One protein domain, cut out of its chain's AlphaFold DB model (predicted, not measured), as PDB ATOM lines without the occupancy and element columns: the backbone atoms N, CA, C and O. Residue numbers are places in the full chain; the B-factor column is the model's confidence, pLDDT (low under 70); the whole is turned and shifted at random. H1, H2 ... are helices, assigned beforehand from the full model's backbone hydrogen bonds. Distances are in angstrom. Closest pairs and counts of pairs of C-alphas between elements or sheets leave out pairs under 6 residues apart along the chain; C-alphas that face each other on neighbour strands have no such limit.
ATOM      1  N   THR A  23      -5.143  -7.118 -18.688       88.88
ATOM      2  CA  THR A  23      -4.263  -6.363 -17.774       88.88
ATOM      3  C   THR A  23      -4.770  -4.946 -17.463       88.88
ATOM      4  O   THR A  23      -4.674  -4.564 -16.300       88.88
ATOM      5  N   PRO A  24      -5.351  -4.180 -18.414       87.50
ATOM      6  CA  PRO A  24      -5.914  -2.856 -18.119       87.50
ATOM      7  C   PRO A  24      -7.030  -2.865 -17.063       87.50
ATOM      8  O   PRO A  24      -7.168  -1.902 -16.316       87.50
ATOM      9  N   ASN A  25      -7.762  -3.979 -16.934       88.50
ATOM     10  CA  ASN A  25      -8.820  -4.165 -15.931       88.50
ATOM     11  C   ASN A  25      -8.273  -4.580 -14.553       88.50
ATOM     12  O   ASN A  25      -9.024  -4.944 -13.651       88.50
ATOM     13  N   ILE A  26      -6.950  -4.549 -14.377       91.62
ATOM     14  CA  ILE A  26      -6.285  -4.641 -13.078       91.62
ATOM     15  C   ILE A  26      -5.852  -3.228 -12.683       91.62
ATOM     16  O   ILE A  26      -4.673  -2.881 -12.728       91.62
ATOM     17  N   SER A  27      -6.833  -2.386 -12.356       89.56
ATOM     18  CA  SER A  27      -6.625  -0.960 -12.083       89.56
ATOM     19  C   SER A  27      -7.400  -0.482 -10.845       89.56
ATOM     20  O   SER A  27      -8.398  -1.101 -10.463       89.56
ATOM     21  N   PRO A  28      -6.999   0.646 -10.219       87.25
ATOM     22  CA  PRO A  28      -7.767   1.261  -9.129       87.25
ATOM     23  C   PRO A  28      -9.170   1.730  -9.541       87.25
ATOM     24  O   PRO A  28     -10.038   1.931  -8.694       87.25
ATOM     25  N   GLU A  29      -9.393   1.913 -10.842       88.62
ATOM     26  CA  GLU A  29     -10.675   2.329 -11.419       88.62
ATOM     27  C   GLU A  29     -11.662   1.160 -11.514       88.62
ATOM     28  O   GLU A  29     -12.870   1.372 -11.593       88.62
ATOM     29  N   THR A  30     -11.166  -0.079 -11.427       90.00
ATOM     30  CA  THR A  30     -11.993  -1.288 -11.436       90.00
ATOM     31  C   THR A  30     -12.733  -1.422 -10.093       90.00
ATOM     32  O   THR A  30     -12.083  -1.641  -9.061       90.00
ATOM     33  N   PRO A  31     -14.078  -1.318 -10.047       90.62
ATOM     34  CA  PRO A  31     -14.837  -1.232  -8.793       90.62
ATOM     35  C   PRO A  31     -14.612  -2.406  -7.831       90.62
ATOM     36  O   PRO A  31     -14.579  -2.229  -6.612       90.62
ATOM     37  N   GLU A  32     -14.465  -3.616  -8.361       91.25
ATOM     38  CA  GLU A  32     -14.230  -4.848  -7.611       91.25
ATOM     39  C   GLU A  32     -12.864  -4.863  -6.922       91.25
ATOM     40  O   GLU A  32     -12.745  -5.432  -5.833       91.25
ATOM     41  N   ILE A  33     -11.856  -4.240  -7.542       91.50
ATOM     42  CA  ILE A  33     -10.500  -4.110  -6.996       91.50
ATOM     43  C   ILE A  33     -10.467  -2.981  -5.976       91.50
ATOM     44  O   ILE A  33     -10.007  -3.192  -4.855       91.50
ATOM     45  N   ASN A  34     -11.019  -1.815  -6.326       90.06
ATOM     46  CA  ASN A  34     -11.037  -0.632  -5.466       90.06
ATOM     47  C   ASN A  34     -11.634  -0.944  -4.084       90.06
ATOM     48  O   ASN A  34     -11.014  -0.696  -3.051       90.06
ATOM     49  N   ARG A  35     -12.785  -1.632  -4.058       90.44
ATOM     50  CA  ARG A  35     -13.467  -2.050  -2.817       90.44
ATOM     51  C   ARG A  35     -12.634  -2.964  -1.911       90.44
ATOM     52  O   ARG A  35     -13.037  -3.187  -0.774       90.44
ATOM     53  N   ARG A  36     -11.531  -3.531  -2.409       89.69
ATOM     54  CA  ARG A  36     -10.672  -4.475  -1.686       89.69
ATOM     55  C   ARG A  36      -9.250  -3.969  -1.457       89.69
ATOM     56  O   ARG A  36      -8.479  -4.695  -0.843       89.69
ATOM     57  N   LEU A  37      -8.898  -2.755  -1.883       89.25
ATOM     58  CA  LEU A  37      -7.547  -2.206  -1.703       89.25
ATOM     59  C   LEU A  37      -7.093  -2.237  -0.234       89.25
ATOM     60  O   LEU A  37      -6.003  -2.728   0.064       89.25
ATOM     61  N   ASP A  38      -7.975  -1.836   0.684       87.31
ATOM     62  CA  ASP A  38      -7.710  -1.876   2.128       87.31
ATOM     63  C   ASP A  38      -7.482  -3.309   2.646       87.31
ATOM     64  O   ASP A  38      -6.586  -3.545   3.459       87.31
ATOM     65  N   GLU A  39      -8.266  -4.284   2.164       88.94
ATOM     66  CA  GLU A  39      -8.121  -5.704   2.528       88.94
ATOM     67  C   GLU A  39      -6.802  -6.290   2.006       88.94
ATOM     68  O   GLU A  39      -6.173  -7.116   2.669       88.94
ATOM     69  N   LEU A  40      -6.380  -5.841   0.823       88.44
ATOM     70  CA  LEU A  40      -5.141  -6.238   0.163       88.44
ATOM     71  C   LEU A  40      -3.910  -5.509   0.719       88.44
ATOM     72  O   LEU A  40      -2.791  -5.914   0.423       88.44
ATOM     73  N   GLN A  41      -4.104  -4.472   1.543       89.19
ATOM     74  CA  GLN A  41      -3.044  -3.581   2.029       89.19
ATOM     75  C   GLN A  41      -2.253  -2.930   0.882       89.19
ATOM     76  O   GLN A  41      -1.052  -2.699   1.005       89.19
ATOM     77  N   LEU A  42      -2.936  -2.638  -0.228       89.25
ATOM     78  CA  LEU A  42      -2.371  -1.990  -1.408       89.25
ATOM     79  C   LEU A  42      -2.950  -0.585  -1.544       89.25
ATOM     80  O   LEU A  42      -4.150  -0.380  -1.373       89.25
ATOM     81  N   THR A  43      -2.109   0.385  -1.890       89.94
ATOM     82  CA  THR A  43      -2.579   1.712  -2.298       89.94
ATOM     83  C   THR A  43      -2.863   1.751  -3.800       89.94
ATOM     84  O   THR A  43      -2.414   0.893  -4.561       89.94
ATOM     85  N   GLU A  44      -3.577   2.781  -4.262       89.12
ATOM     86  CA  GLU A  44      -3.790   2.987  -5.701       89.12
ATOM     87  C   GLU A  44      -2.469   3.141  -6.476       89.12
ATOM     88  O   GLU A  44      -2.367   2.698  -7.620       89.12
ATOM     89  N   GLU A  45      -1.447   3.755  -5.865       86.94
ATOM     90  CA  GLU A  45      -0.125   3.889  -6.486       86.94
ATOM     91  C   GLU A  45       0.617   2.556  -6.573       86.94
ATOM     92  O   GLU A  45       1.297   2.312  -7.570       86.94
ATOM     93  N   ASP A  46       0.465   1.678  -5.576       86.81
ATOM     94  CA  ASP A  46       1.042   0.333  -5.631       86.81
ATOM     95  C   ASP A  46       0.427  -0.451  -6.790       86.81
ATOM     96  O   ASP A  46       1.151  -1.054  -7.583       86.81
ATOM     97  N   LEU A  47      -0.897  -0.361  -6.961       86.19
ATOM     98  CA  LEU A  47      -1.602  -1.086  -8.014       86.19
ATOM     99  C   LEU A  47      -1.195  -0.640  -9.429       86.19
ATOM    100  O   LEU A  47      -1.136  -1.456 -10.341       86.19
ATOM    101  N   LYS A  48      -0.854   0.643  -9.607       84.75
ATOM    102  CA  LYS A  48      -0.318   1.171 -10.876       84.75
ATOM    103  C   LYS A  48       1.101   0.678 -11.184       84.75
ATOM    104  O   LYS A  48       1.558   0.824 -12.316       84.75
ATOM    105  N   ARG A  49       1.823   0.159 -10.185       84.94
ATOM    106  CA  ARG A  49       3.231  -0.259 -10.299       84.94
ATOM    107  C   ARG A  49       3.413  -1.770 -10.350       84.94
ATOM    108  O   ARG A  49       4.412  -2.216 -10.912       84.94
ATOM    109  N   ILE A  50       2.506  -2.539  -9.754       87.50
ATOM    110  CA  ILE A  50       2.563  -4.003  -9.759       87.50
ATOM    111  C   ILE A  50       1.991  -4.575 -11.059       87.50
ATOM    112  O   ILE A  50       1.056  -4.032 -11.645       87.50
ATOM    113  N   GLY A  51       2.556  -5.689 -11.520       85.62
ATOM    114  CA  GLY A  51       2.004  -6.410 -12.659       85.62
ATOM    115  C   GLY A  51       0.751  -7.199 -12.278       85.62
ATOM    116  O   GLY A  51       0.524  -7.533 -11.116       85.62
ATOM    117  N   LYS A  52      -0.032  -7.597 -13.286       91.88
ATOM    118  CA  LYS A  52      -1.199  -8.480 -13.115       91.88
ATOM    119  C   LYS A  52      -0.879  -9.754 -12.318       91.88
ATOM    120  O   LYS A  52      -1.694 -10.174 -11.505       91.88
ATOM    121  N   GLY A  53       0.277 -10.375 -12.566       90.56
ATOM    122  CA  GLY A  53       0.714 -11.569 -11.831       90.56
ATOM    123  C   GLY A  53       0.874 -11.286 -10.339       90.56
ATOM    124  O   GLY A  53       0.205 -11.919  -9.528       90.56
ATOM    125  N   ASP A  54       1.662 -10.262 -10.010       91.19
ATOM    126  CA  ASP A  54       1.948  -9.856  -8.631       91.19
ATOM    127  C   ASP A  54       0.673  -9.463  -7.872       91.19
ATOM    128  O   ASP A  54       0.502  -9.833  -6.714       91.19
ATOM    129  N   PHE A  55      -0.270  -8.783  -8.536       94.31
ATOM    130  CA  PHE A  55      -1.579  -8.478  -7.954       94.31
ATOM    131  C   PHE A  55      -2.322  -9.743  -7.511       94.31
ATOM    132  O   PHE A  55      -2.837  -9.806  -6.393       94.31
ATOM    133  N   PHE A  56      -2.398 -10.761  -8.375       95.00
ATOM    134  CA  PHE A  56      -3.098 -11.999  -8.037       95.00
ATOM    135  C   PHE A  56      -2.341 -12.854  -7.020       95.00
ATOM    136  O   PHE A  56      -2.996 -13.602  -6.290       95.00
ATOM    137  N   ASP A  57      -1.015 -12.739  -6.946       92.44
ATOM    138  CA  ASP A  57      -0.204 -13.388  -5.916       92.44
ATOM    139  C   ASP A  57      -0.431 -12.740  -4.540       92.44
ATOM    140  O   ASP A  57      -0.755 -13.448  -3.584       92.44
ATOM    141  N   GLU A  58      -0.405 -11.406  -4.451       91.56
ATOM    142  CA  GLU A  58      -0.744 -10.668  -3.224       91.56
ATOM    143  C   GLU A  58      -2.192 -10.933  -2.797       91.56
ATOM    144  O   GLU A  58      -2.462 -11.284  -1.647       91.56
ATOM    145  N   ALA A  59      -3.147 -10.876  -3.728       92.12
ATOM    146  CA  ALA A  59      -4.543 -11.171  -3.422       92.12
ATOM    147  C   ALA A  59      -4.747 -12.596  -2.899       92.12
ATOM    148  O   ALA A  59      -5.611 -12.818  -2.051       92.12
ATOM    149  N   LYS A  60      -3.953 -13.562  -3.361       93.81
ATOM    150  CA  LYS A  60      -4.001 -14.944  -2.879       93.81
ATOM    151  C   LYS A  60      -3.406 -15.102  -1.480       93.81
ATOM    152  O   LYS A  60      -3.854 -15.979  -0.745       93.81
ATOM    153  N   GLU A  61      -2.403 -14.299  -1.127       91.75
ATOM    154  CA  GLU A  61      -1.783 -14.307   0.201       91.75
ATOM    155  C   GLU A  61      -2.651 -13.586   1.242       91.75
ATOM    156  O   GLU A  61      -2.813 -14.074   2.363       91.75
ATOM    157  N   LYS A  62      -3.215 -12.430   0.875       92.56
ATOM    158  CA  LYS A  62      -3.955 -11.555   1.793       92.56
ATOM    159  C   LYS A  62      -5.412 -11.964   1.973       92.56
ATOM    160  O   LYS A  62      -5.953 -11.816   3.068       92.56
ATOM    161  N   LEU A  63      -6.058 -12.475   0.924       90.88
ATOM    162  CA  LEU A  63      -7.451 -12.909   0.995       90.88
ATOM    163  C   LEU A  63      -7.543 -14.392   1.367       90.88
ATOM    164  O   LEU A  63      -6.752 -15.227   0.931       90.88
ATOM    165  N   GLY A  64      -8.579 -14.747   2.127       87.62
ATOM    166  CA  GLY A  64      -8.949 -16.147   2.314       87.62
ATOM    167  C   GLY A  64      -9.263 -16.827   0.976       87.62
ATOM    168  O   GLY A  64      -9.685 -16.189   0.010       87.62
ATOM    169  N   THR A  65      -9.071 -18.149   0.891       90.62
ATOM    170  CA  THR A  65      -9.318 -18.902  -0.355       90.62
ATOM    171  C   THR A  65     -10.726 -18.682  -0.941       90.62
ATOM    172  O   THR A  65     -10.823 -18.534  -2.163       90.62
ATOM    173  N   PRO A  66     -11.819 -18.656  -0.149       93.19
ATOM    174  CA  PRO A  66     -13.152 -18.350  -0.674       93.19
ATOM    175  C   PRO A  66     -13.252 -16.940  -1.272       93.19
ATOM    176  O   PRO A  66     -13.789 -16.770  -2.367       93.19
ATOM    177  N   GLU A  67     -12.706 -15.938  -0.587       92.69
ATOM    178  CA  GLU A  67     -12.741 -14.531  -0.983       92.69
ATOM    179  C   GLU A  67     -11.900 -14.279  -2.236       92.69
ATOM    180  O   GLU A  67     -12.375 -13.625  -3.162       92.69
ATOM    181  N   TYR A  68     -10.707 -14.870  -2.310       95.00
ATOM    182  CA  TYR A  68      -9.843 -14.823  -3.487       95.00
ATOM    183  C   TYR A  68     -10.530 -15.427  -4.717       95.00
ATOM    184  O   TYR A  68     -10.613 -14.798  -5.773       95.00
ATOM    185  N   ARG A  69     -11.103 -16.633  -4.582       94.88
ATOM    186  CA  ARG A  69     -11.828 -17.288  -5.684       94.88
ATOM    187  C   ARG A  69     -13.034 -16.476  -6.141       94.88
ATOM    188  O   ARG A  69     -13.338 -16.461  -7.338       94.88
ATOM    189  N   ARG A  70     -13.718 -15.819  -5.200       94.69
ATOM    190  CA  ARG A  70     -14.832 -14.920  -5.497       94.69
ATOM    191  C   ARG A  70     -14.350 -13.688  -6.254       94.69
ATOM    192  O   ARG A  70     -14.942 -13.393  -7.278       94.69
ATOM    193  N   LEU A  71     -13.272 -13.034  -5.813       94.88
ATOM    194  CA  LEU A  71     -12.679 -11.889  -6.512       94.88
ATOM    195  C   LEU A  71     -12.315 -12.244  -7.957       94.88
ATOM    196  O   LEU A  71     -12.793 -11.588  -8.876       94.88
ATOM    197  N   VAL A  72     -11.549 -13.323  -8.162       95.62
ATOM    198  CA  VAL A  72     -11.165 -13.782  -9.508       95.62
ATOM    199  C   VAL A  72     -12.395 -14.078 -10.362       95.62
ATOM    200  O   VAL A  72     -12.441 -13.702 -11.526       95.62
ATOM    201  N   SER A  73     -13.404 -14.752  -9.802       94.56
ATOM    202  CA  SER A  73     -14.612 -15.087 -10.563       94.56
ATOM    203  C   SER A  73     -15.451 -13.858 -10.891       94.56
ATOM    204  O   SER A  73     -15.987 -13.800 -11.985       94.56
ATOM    205  N   THR A  74     -15.554 -12.879  -9.992       93.38
ATOM    206  CA  THR A  74     -16.262 -11.628 -10.282       93.38
ATOM    207  C   THR A  74     -15.530 -10.834 -11.358       93.38
ATOM    208  O   THR A  74     -16.159 -10.468 -12.337       93.38
ATOM    209  N   LEU A  75     -14.209 -10.665 -11.251       92.00
ATOM    210  CA  LEU A  75     -13.424  -9.985 -12.287       92.00
ATOM    211  C   LEU A  75     -13.510 -10.695 -13.639       92.00
ATOM    212  O   LEU A  75     -13.642 -10.043 -14.663       92.00
ATOM    213  N   PHE A  76     -13.457 -12.027 -13.655       91.31
ATOM    214  CA  PHE A  76     -13.604 -12.789 -14.890       91.31
ATOM    215  C   PHE A  76     -15.003 -12.655 -15.493       91.31
ATOM    216  O   PHE A  76     -15.117 -12.463 -16.692       91.31
ATOM    217  N   ASN A  77     -16.057 -12.723 -14.683       88.56
ATOM    218  CA  ASN A  77     -17.420 -12.590 -15.192       88.56
ATOM    219  C   ASN A  77     -17.717 -11.165 -15.690       88.56
ATOM    220  O   ASN A  77     -18.526 -11.011 -16.595       88.56
ATOM    221  N   SER A  78     -17.099 -10.142 -15.090       85.62
ATOM    222  CA  SER A  78     -17.285  -8.744 -15.497       85.62
ATOM    223  C   SER A  78     -16.397  -8.342 -16.680       85.62
ATOM    224  O   SER A  78     -16.807  -7.519 -17.484       85.62
ATOM    225  N   TYR A  79     -15.177  -8.883 -16.772       85.75
ATOM    226  CA  TYR A  79     -14.132  -8.352 -17.662       85.75
ATOM    227  C   TYR A  79     -13.339  -9.416 -18.426       85.75
ATOM    228  O   TYR A  79     -12.446  -9.083 -19.199       85.75
ATOM    229  N   GLY A  80     -13.553 -10.699 -18.147       84.50
ATOM    230  CA  GLY A  80     -12.773 -11.789 -18.720       84.50
ATOM    231  C   GLY A  80     -13.246 -12.195 -20.114       84.50
ATOM    232  O   GLY A  80     -14.426 -12.119 -20.439       84.50
TER     233      GLY A  80
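What this domain is: This is residues 23 to 80 of the 496 residues of an uncharacterized protein of Halorientalis regularis (UniProt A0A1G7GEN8). Two longer helices, H4 and H5, make a narrow V that is closed at their tight link, and the three short helices H1, H2 and H3 are spread round one side of it in a small rounded body. H1 is beside the middle part of H5, H2 is near the closed end of the V, and H3 is beyond H4 at one end of the body; residues 23 to 26 are near the V's open end. Contacts between the helices are few, and H3 touches no helix. The printed part has 58 residues, with five named helices in the order H1, H2, H3, H4, H5 and no named strand, and its class is all helix. It is compact, with a radius of gyration of the C-alphas of 10.2 A and spans of 26 by 22 by 19 A.

How they stand to each other: H1, residues 31 to 34, and H2, residues 37 to 40, meet only through their link. H2 is close to but not clearly touching H3, residues 44 to 49; their closest C-alphas, those of Leu 37 and Glu 44, are 7.6 A apart. H1 and H3 are apart, but only just, at 8.1 A. H3 is close to but not clearly touching H4, residues 52 to 62, with the closest C-alphas, those of Leu 47 and Phe 55, 7.4 A apart. Their lines stand at a steep tilt of 51 degrees, opposite ways. H2 touches H4, and the closest C-alphas, those of Leu 40 and Lys 62, are 5.7 A apart. H4 is close to but not clearly touching H5, residues 65 to 79, at a shallow tilt of 31 degrees, opposite ways; the closest C-alphas, those of Lys 60 and Tyr 68, are 5.9 A apart. H5 only just touches H1, with 3 pairs of C-alphas within 8 A, and does so with residues 71 to 75 alone; the closest C-alphas are those of Glu 32 and Leu 75, 7.0 A apart. H5 is apart from H2 and from H3, and H1 is apart from H4. Each O i to N i+4 pair is within hydrogen-bond range in H3, H4 and H5, while H1 and H2 are too short for such a pair.

Where its parts are: H1 begins at C-alpha 31, at (-14.837, -1.232, -8.793), and measures 5.1 A from first to last C-alpha. H2 also measures 5.1 A, and H3 9.0 A. H4 begins at C-alpha 52, at (-1.199, -8.480, -13.115), and measures 15.5 A. H5, the longest at 20.8 A, ends at C-alpha 79, at (-14.132, -8.352, -17.662).

The domain as a whole: The two C-alphas farthest apart are those of Glu 45 and Pro 66, 26.4 A. The printed part has no cut, and the four links between its helices are tight. The mean pLDDT of the printed part is 90.2, and no printed residue is under 70.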